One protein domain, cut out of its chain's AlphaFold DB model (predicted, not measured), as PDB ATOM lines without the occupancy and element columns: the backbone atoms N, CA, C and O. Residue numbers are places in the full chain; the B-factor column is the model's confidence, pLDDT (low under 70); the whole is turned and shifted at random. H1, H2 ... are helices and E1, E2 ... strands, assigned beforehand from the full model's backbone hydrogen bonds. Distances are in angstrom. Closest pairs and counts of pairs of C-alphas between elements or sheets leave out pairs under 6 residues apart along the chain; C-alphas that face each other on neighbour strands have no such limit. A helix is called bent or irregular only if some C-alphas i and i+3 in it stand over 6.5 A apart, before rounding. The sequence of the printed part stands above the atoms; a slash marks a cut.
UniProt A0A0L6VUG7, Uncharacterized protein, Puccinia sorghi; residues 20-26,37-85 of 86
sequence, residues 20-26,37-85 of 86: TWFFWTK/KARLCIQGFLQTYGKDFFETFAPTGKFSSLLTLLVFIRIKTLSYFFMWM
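What this domain is: This is residues 20 to 26 and 37 to 85 of the 86 residues of an uncharacterized protein of Puccinia sorghi (UniProt A0A0L6VUG7). What would one see first? A narrow two-stranded ribbon, E1 beside E2, stands at one end, and a single long helix, H1, sticks out as a free arm; a long loop, residues 43 to 62, runs out past the end of E2 and folds back to the start of H1. No core is formed, and the whole is open and loosely joined. What is it made of, and how large is it? The printed part has 56 residues with two named strands and one named helix, in the order E1, E2, H1, the sheet E1 - E2 being antiparallel and the class mixed, helices and strands. It is extended, with a radius of gyration of the C-alphas of 17.2 A and spans of 48 by 35 by 20 A.

How they stand to each other: How do the strands pair? E1, residues 20 to 26, and E2, residues 37 to 42, are antiparallel neighbours, with 155 degrees between their N-to-C directions. The C-alphas of Phe 23 and Ala 38 face each other at 4.6 A. Which backbone atoms join them? N of Phe 22 and O of Arg 39 are within hydrogen-bond range at 2.8 A, and N of Cys 41 and O of Thr 20 at 2.9 A. Where does the helix stand? H1, residues 63 to 83, is apart from E1, with no C-alpha of the one within 8 A of the other. Residues 59 to 85, of which 63 to 83 belong to H1, stand free. Is its backbone helical throughout? In H1 every O i to N i+4 pair is within hydrogen-bond range, and H1 is not bent.

Where its parts are: Where is the sheet? E1 has 7 residues and measures 19.3 A from C-alpha 20 at (11.380, -40.827, -46.162) to C-alpha 26. E2 has 6 residues and measures 16.3 A from C-alpha 37 at (12.411, -27.538, -41.861) to C-alpha 42. Where is the helix? H1 has 21 residues and measures 30.7 A from C-alpha 63 to C-alpha 83 at (34.960, -37.609, -73.090).

The domain as a whole: How far does it reach? The two C-alphas farthest apart are those of Tyr 49 and Met 85, 49.6 A. Where is the cut? Residues 27 to 36 are not printed, in the link from E1 to E2, and C-alphas 26 and 37 are 7.2 A apart across it. Which link is long? E2 to H1 is a long link of 20 residues, of which residues 44 to 57 stand free. Where is confidence low? The mean pLDDT of the printed part is 77.4, and residues 44 to 49, 52 to 61 and 84 to 85 are under 70.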
ATOM      1  N   THR A  20      12.532 -41.702 -45.918       84.38
ATOM      2  CA  THR A  20      11.380 -40.827 -46.162       84.38
ATOM      3  C   THR A  20      11.719 -39.396 -45.764       84.38
ATOM      4  O   THR A  20      12.433 -39.156 -44.789       84.38
ATOM      5  N   TRP A  21      11.200 -38.431 -46.517       83.12
ATOM      6  CA  TRP A  21      11.352 -37.014 -46.207       83.12
ATOM      7  C   TRP A  21      10.217 -36.518 -45.316       83.12
ATOM      8  O   TRP A  21       9.044 -36.748 -45.602       83.12
ATOM      9  N   PHE A  22      10.575 -35.798 -44.257       86.19
ATOM     10  CA  PHE A  22       9.644 -35.086 -43.392       86.19
ATOM     11  C   PHE A  22       9.812 -33.581 -43.586       86.19
ATOM     12  O   PHE A  22      10.891 -33.031 -43.338       86.19
ATOM     13  N   PHE A  23       8.735 -32.920 -44.000       87.44
ATOM     14  CA  PHE A  23       8.679 -31.473 -44.172       87.44
ATOM     15  C   PHE A  23       7.773 -30.864 -43.106       87.44
ATOM     16  O   PHE A  23       6.664 -31.338 -42.876       87.44
ATOM     17  N   TRP A  24       8.257 -29.815 -42.448       86.69
ATOM     18  CA  TRP A  24       7.516 -29.094 -41.425       86.69
ATOM     19  C   TRP A  24       7.793 -27.603 -41.515       86.69
ATOM     20  O   TRP A  24       8.948 -27.172 -41.484       86.69
ATOM     21  N   THR A  25       6.736 -26.804 -41.518       89.50
ATOM     22  CA  THR A  25       6.842 -25.349 -41.440       89.50
ATOM     23  C   THR A  25       6.681 -24.907 -39.995       89.50
ATOM     24  O   THR A  25       5.673 -25.192 -39.347       89.50
ATOM     25  N   LYS A  26       7.701 -24.246 -39.442       86.12
ATOM     26  CA  LYS A  26       7.586 -23.665 -38.104       86.12
ATOM     27  C   LYS A  26       6.791 -22.361 -38.177       86.12
ATOM     28  O   LYS A  26       7.197 -21.501 -38.958       86.12
ATOM     29  N   LYS A  37      11.514 -26.456 -42.264       83.50
ATOM     30  CA  LYS A  37      12.411 -27.538 -41.861       83.50
ATOM     31  C   LYS A  37      12.144 -28.755 -42.731       83.50
ATOM     32  O   LYS A  37      11.013 -29.209 -42.836       83.50
ATOM     33  N   ALA A  38      13.215 -29.317 -43.275       86.94
ATOM     34  CA  ALA A  38      13.212 -30.623 -43.913       86.94
ATOM     35  C   ALA A  38      14.136 -31.558 -43.129       86.94
ATOM     36  O   ALA A  38      15.197 -31.140 -42.653       86.94
ATOM     37  N   ARG A  39      13.725 -32.813 -42.968       83.75
ATOM     38  CA  ARG A  39      14.532 -33.879 -42.369       83.75
ATOM     39  C   ARG A  39      14.431 -35.119 -43.247       83.75
ATOM     40  O   ARG A  39      13.326 -35.527 -43.593       83.75
ATOM     41  N   LEU A  40      15.573 -35.707 -43.589       84.81
ATOM     42  CA  LEU A  40      15.630 -37.045 -44.164       84.81
ATOM     43  C   LEU A  40      15.633 -38.044 -43.007       84.81
ATOM     44  O   LEU A  40      16.537 -38.016 -42.172       84.81
ATOM     45  N   CYS A  41      14.607 -38.883 -42.937       80.44
ATOM     46  CA  CYS A  41      14.426 -39.860 -41.874       80.44
ATOM     47  C   CYS A  41      14.574 -41.273 -42.438       80.44
ATOM     48  O   CYS A  41      14.125 -41.562 -43.547       80.44
ATOM     49  N   ILE A  42      15.177 -42.163 -41.655       80.75
ATOM     50  CA  ILE A  42      15.243 -43.594 -41.953       80.75
ATOM     51  C   ILE A  42      14.191 -44.307 -41.106       80.75
ATOM     52  O   ILE A  42      13.971 -43.951 -39.946       80.75
ATOM     53  N   GLN A  43      13.546 -45.324 -41.673       73.62
ATOM     54  CA  GLN A  43      12.653 -46.198 -40.926       73.62
ATOM     55  C   GLN A  43      13.470 -47.049 -39.930       73.62
ATOM     56  O   GLN A  43      14.116 -48.022 -40.309       73.62
ATOM     57  N   GLY A  44      13.460 -46.674 -38.645       68.38
ATOM     58  CA  GLY A  44      14.330 -47.251 -37.604       68.38
ATOM     59  C   GLY A  44      14.118 -48.738 -37.280       68.38
ATOM     60  O   GLY A  44      14.895 -49.310 -36.526       68.38
ATOM     61  N   PHE A  45      13.107 -49.395 -37.861       66.38
ATOM     62  CA  PHE A  45      12.780 -50.801 -37.577       66.38
ATOM     63  C   PHE A  45      13.827 -51.811 -38.076       66.38
ATOM     64  O   PHE A  45      13.754 -52.981 -37.719       66.38
ATOM     65  N   LEU A  46      14.788 -51.384 -38.903       66.56
ATOM     66  CA  LEU A  46      15.840 -52.250 -39.451       66.56
ATOM     67  C   LEU A  46      17.181 -52.147 -38.706       66.56
ATOM     68  O   LEU A  46      18.136 -52.825 -39.085       66.56
ATOM     69  N   GLN A  47      17.277 -51.317 -37.663       68.19
ATOM     70  CA  GLN A  47      18.521 -51.130 -36.920       68.19
ATOM     71  C   GLN A  47      18.781 -52.334 -36.000       68.19
ATOM     72  O   GLN A  47      17.958 -52.666 -35.148       68.19
ATOM     73  N   THR A  48      19.929 -52.999 -36.164       69.19
ATOM     74  CA  THR A  48      20.302 -54.146 -35.320       69.19
ATOM     75  C   THR A  48      21.073 -53.661 -34.091       69.19
ATOM     76  O   THR A  48      22.101 -52.987 -34.226       69.19
ATOM     77  N   TYR A  49      20.596 -54.003 -32.887       66.75
ATOM     78  CA  TYR A  49      21.277 -53.666 -31.631       66.75
ATOM     79  C   TYR A  49      22.705 -54.238 -31.617       66.75
ATOM     80  O   TYR A  49      22.912 -55.407 -31.934       66.75
ATOM     81  N   GLY A  50      23.694 -53.404 -31.282       70.44
ATOM     82  CA  GLY A  50      25.109 -53.794 -31.201       70.44
ATOM     83  C   GLY A  50      25.919 -53.710 -32.502       70.44
ATOM     84  O   GLY A  50      27.142 -53.727 -32.419       70.44
ATOM     85  N   LYS A  51      25.285 -53.563 -33.677       70.06
ATOM     86  CA  LYS A  51      25.992 -53.362 -34.959       70.06
ATOM     87  C   LYS A  51      25.883 -51.923 -35.458       70.06
ATOM     88  O   LYS A  51      26.882 -51.229 -35.566       70.06
ATOM     89  N   ASP A  52      24.656 -51.462 -35.681       63.53
ATOM     90  CA  ASP A  52      24.389 -50.163 -36.318       63.53
ATOM     91  C   ASP A  52      23.924 -49.102 -35.305       63.53
ATOM     92  O   ASP A  52      23.530 -48.001 -35.680       63.53
ATOM     93  N   PHE A  53      23.885 -49.449 -34.013       61.31
ATOM     94  CA  PHE A  53      23.312 -48.605 -32.957       61.31
ATOM     95  C   PHE A  53      24.300 -47.582 -32.383       61.31
ATOM     96  O   PHE A  53      23.897 -46.486 -32.007       61.31
ATOM     97  N   PHE A  54      25.587 -47.929 -32.324       65.94
ATOM     98  CA  PHE A  54      26.638 -47.054 -31.786       65.94
ATOM     99  C   PHE A  54      27.325 -46.208 -32.864       65.94
ATOM    100  O   PHE A  54      27.920 -45.176 -32.564       65.94
ATOM    101  N   GLU A  55      27.211 -46.621 -34.123       61.22
ATOM    102  CA  GLU A  55      27.756 -45.915 -35.277       61.22
ATOM    103  C   GLU A  55      26.803 -44.773 -35.680       61.22
ATOM    104  O   GLU A  55      25.650 -44.987 -36.061       61.22
ATOM    105  N   THR A  56      27.263 -43.524 -35.572       59.69
ATOM    106  CA  THR A  56      26.468 -42.351 -35.968       59.69
ATOM    107  C   THR A  56      26.591 -42.125 -37.472       59.69
ATOM    108  O   THR A  56      27.498 -41.443 -37.939       59.69
ATOM    109  N   PHE A  57      25.645 -42.660 -38.244       58.16
ATOM    110  CA  PHE A  57      25.593 -42.487 -39.705       58.16
ATOM    111  C   PHE A  57      24.898 -41.198 -40.168       58.16
ATOM    112  O   PHE A  57      24.682 -41.001 -41.364       58.16
ATOM    113  N   ALA A  58      24.520 -40.304 -39.250       59.44
ATOM    114  CA  ALA A  58      23.975 -39.009 -39.633       59.44
ATOM    115  C   ALA A  58      25.095 -38.171 -40.276       59.44
ATOM    116  O   ALA A  58      26.085 -37.880 -39.595       59.44
ATOM    117  N   PRO A  59      24.967 -37.744 -41.549       57.09
ATOM    118  CA  PRO A  59      25.959 -36.893 -42.186       57.09
ATOM    119  C   PRO A  59      25.880 -35.506 -41.548       57.09
ATOM    120  O   PRO A  59      25.211 -34.598 -42.037       57.09
ATOM    121  N   THR A  60      26.570 -35.332 -40.425       54.47
ATOM    122  CA  THR A  60      26.653 -34.061 -39.697       54.47
ATOM    123  C   THR A  60      27.747 -33.187 -40.321       54.47
ATOM    124  O   THR A  60      28.613 -32.637 -39.646       54.47
ATOM    125  N   GLY A  61      27.746 -33.104 -41.654       68.12
ATOM    126  CA  GLY A  61      28.640 -32.247 -42.423       68.12
ATOM    127  C   GLY A  61      28.098 -30.821 -42.491       68.12
ATOM    128  O   GLY A  61      26.886 -30.601 -42.520       68.12
ATOM    129  N   LYS A  62      28.989 -29.823 -42.547       76.88
ATOM    130  CA  LYS A  62      28.578 -28.435 -42.820       76.88
ATOM    131  C   LYS A  62      27.844 -28.399 -44.161       76.88
ATOM    132  O   LYS A  62      28.305 -29.019 -45.116       76.88
ATOM    133  N   PHE A  63      26.753 -27.642 -44.269       79.31
ATOM    134  CA  PHE A  63      25.982 -27.545 -45.518       79.31
ATOM    135  C   PHE A  63      26.859 -27.188 -46.732       79.31
ATOM    136  O   PHE A  63      26.673 -27.726 -47.818       79.31
ATOM    137  N   SER A  64      27.897 -26.374 -46.516       82.06
ATOM    138  CA  SER A  64      28.921 -26.063 -47.516       82.06
ATOM    139  C   SER A  64      29.615 -27.302 -48.088       82.06
ATOM    140  O   SER A  64      29.759 -27.398 -49.299       82.06
ATOM    141  N   SER A  65      29.989 -28.278 -47.255       84.06
ATOM    142  CA  SER A  65      30.624 -29.520 -47.720       84.06
ATOM    143  C   SER A  65      29.703 -30.374 -48.597       84.06
ATOM    144  O   SER A  65      30.162 -30.924 -49.597       84.06
ATOM    145  N   LEU A  66      28.402 -30.425 -48.287       84.94
ATOM    146  CA  LEU A  66      27.415 -31.113 -49.130       84.94
ATOM    147  C   LEU A  66      27.289 -30.437 -50.499       84.94
ATOM    148  O   LEU A  66      27.280 -31.115 -51.525       84.94
ATOM    149  N   LEU A  67      27.246 -29.102 -50.527       87.62
ATOM    150  CA  LEU A  67      27.210 -28.341 -51.776       87.62
ATOM    151  C   LEU A  67      28.479 -28.543 -52.612       87.62
ATOM    152  O   LEU A  67      28.379 -28.767 -53.817       87.62
ATOM    153  N   THR A  68      29.663 -28.517 -51.994       88.75
ATOM    154  CA  THR A  68      30.929 -28.773 -52.697       88.75
ATOM    155  C   THR A  68      30.942 -30.158 -53.338       88.75
ATOM    156  O   THR A  68      31.347 -30.290 -54.493       88.75
ATOM    157  N   LEU A  69      30.450 -31.179 -52.631       88.38
ATOM    158  CA  LEU A  69      30.358 -32.537 -53.167       88.38
ATOM    159  C   LEU A  69      29.409 -32.611 -54.374       88.38
ATOM    160  O   LEU A  69      29.764 -33.198 -55.395       88.38
ATOM    161  N   LEU A  70      28.237 -31.977 -54.293       87.94
ATOM    162  CA  LEU A  70      27.276 -31.920 -55.402       87.94
ATOM    163  C   LEU A  70      27.865 -31.233 -56.643       87.94
ATOM    164  O   LEU A  70      27.723 -31.741 -57.758       87.94
ATOM    165  N   VAL A  71      28.565 -30.110 -56.454       93.81
ATOM    166  CA  VAL A  71      29.245 -29.394 -57.545       93.81
ATOM    167  C   VAL A  71      30.340 -30.263 -58.163       93.81
ATOM    168  O   VAL A  71      30.422 -30.371 -59.387       93.81
ATOM    169  N   PHE A  72      31.141 -30.935 -57.338       92.31
ATOM    170  CA  PHE A  72      32.199 -31.826 -57.807       92.31
ATOM    171  C   PHE A  72      31.652 -32.978 -58.659       92.31
ATOM    172  O   PHE A  72      32.154 -33.224 -59.758       92.31
ATOM    173  N   ILE A  73      30.583 -33.636 -58.197       92.56
ATOM    174  CA  ILE A  73      29.904 -34.692 -58.960       92.56
ATOM    175  C   ILE A  73      29.435 -34.141 -60.308       92.56
ATOM    176  O   ILE A  73      29.694 -34.751 -61.344       92.56
ATOM    177  N   ARG A  74      28.811 -32.956 -60.322       91.19
ATOM    178  CA  ARG A  74      28.297 -32.352 -61.555       91.19
ATOM    179  C   ARG A  74      29.398 -32.066 -62.578       91.19
ATOM    180  O   ARG A  74      29.212 -32.362 -63.758       91.19
ATOM    181  N   ILE A  75      30.533 -31.530 -62.130       91.38
ATOM    182  CA  ILE A  75      31.705 -31.269 -62.982       91.38
ATOM    183  C   ILE A  75      32.245 -32.582 -63.553       91.38
ATOM    184  O   ILE A  75      32.504 -32.687 -64.753       91.38
ATOM    185  N   LYS A  76      32.371 -33.609 -62.708       89.56
ATOM    186  CA  LYS A  76      32.869 -34.921 -63.118       89.56
ATOM    187  C   LYS A  76      31.956 -35.562 -64.167       89.56
ATOM    188  O   LYS A  76      32.452 -36.046 -65.180       89.56
ATOM    189  N   THR A  77      30.638 -35.527 -63.963       87.56
ATOM    190  CA  THR A  77      29.649 -36.034 -64.928       87.56
ATOM    191  C   THR A  77      29.746 -35.312 -66.266       87.56
ATOM    192  O   THR A  77      29.699 -35.964 -67.305       87.56
ATOM    193  N   LEU A  78      29.917 -33.986 -66.257       81.44
ATOM    194  CA  LEU A  78      30.078 -33.212 -67.485       81.44
ATOM    195  C   LEU A  78      31.367 -33.591 -68.227       81.44
ATOM    196  O   LEU A  78      31.348 -33.733 -69.443       81.44
ATOM    197  N   SER A  79      32.462 -33.818 -67.501       82.75
ATOM    198  CA  SER A  79      33.726 -34.287 -68.078       82.75
ATOM    199  C   SER A  79      33.609 -35.689 -68.685       82.75
ATOM    200  O   SER A  79      34.075 -35.900 -69.801       82.75
ATOM    201  N   TYR A  80      32.948 -36.630 -68.003       80.62
ATOM    202  CA  TYR A  80      32.679 -37.961 -68.561       80.62
ATOM    203  C   TYR A  80      31.777 -37.903 -69.797       80.62
ATOM    204  O   TYR A  80      32.021 -38.625 -70.757       80.62
ATOM    205  N   PHE A  81      30.772 -37.026 -69.791       83.06
ATOM    206  CA  PHE A  81      29.914 -36.789 -70.949       83.06
ATOM    207  C   PHE A  81      30.709 -36.234 -72.136       83.06
ATOM    208  O   PHE A  81      30.549 -36.705 -73.257       83.06
ATOM    209  N   PHE A  82      31.607 -35.276 -71.888       76.06
ATOM    210  CA  PHE A  82      32.446 -34.684 -72.929       76.06
ATOM    211  C   PHE A  82      33.445 -35.692 -73.513       76.06
ATOM    212  O   PHE A  82      33.639 -35.723 -74.720       76.06
ATOM    213  N   MET A  83      34.019 -36.560 -72.674       76.69
ATOM    214  CA  MET A  83      34.960 -37.609 -73.090       76.69
ATOM    215  C   MET A  83      34.301 -38.747 -73.885       76.69
ATOM    216  O   MET A  83      34.993 -39.492 -74.563       76.69
ATOM    217  N   TRP A  84      32.978 -38.904 -73.795       59.28
ATOM    218  CA  TRP A  84      32.219 -39.896 -74.567       59.28
ATOM    219  C   TRP A  84      31.656 -39.329 -75.885       59.28
ATOM    220  O   TRP A  84      31.095 -40.064 -76.689       59.28
ATOM    221  N   MET A  85      31.802 -38.019 -76.099       64.19
ATOM    222  CA  MET A  85      31.382 -37.291 -77.304       64.19
ATOM    223  C   MET A  85      32.543 -37.002 -78.274       64.19
ATOM    224  O   MET A  85      32.328 -36.360 -79.301       64.19
TER     225      MET A  85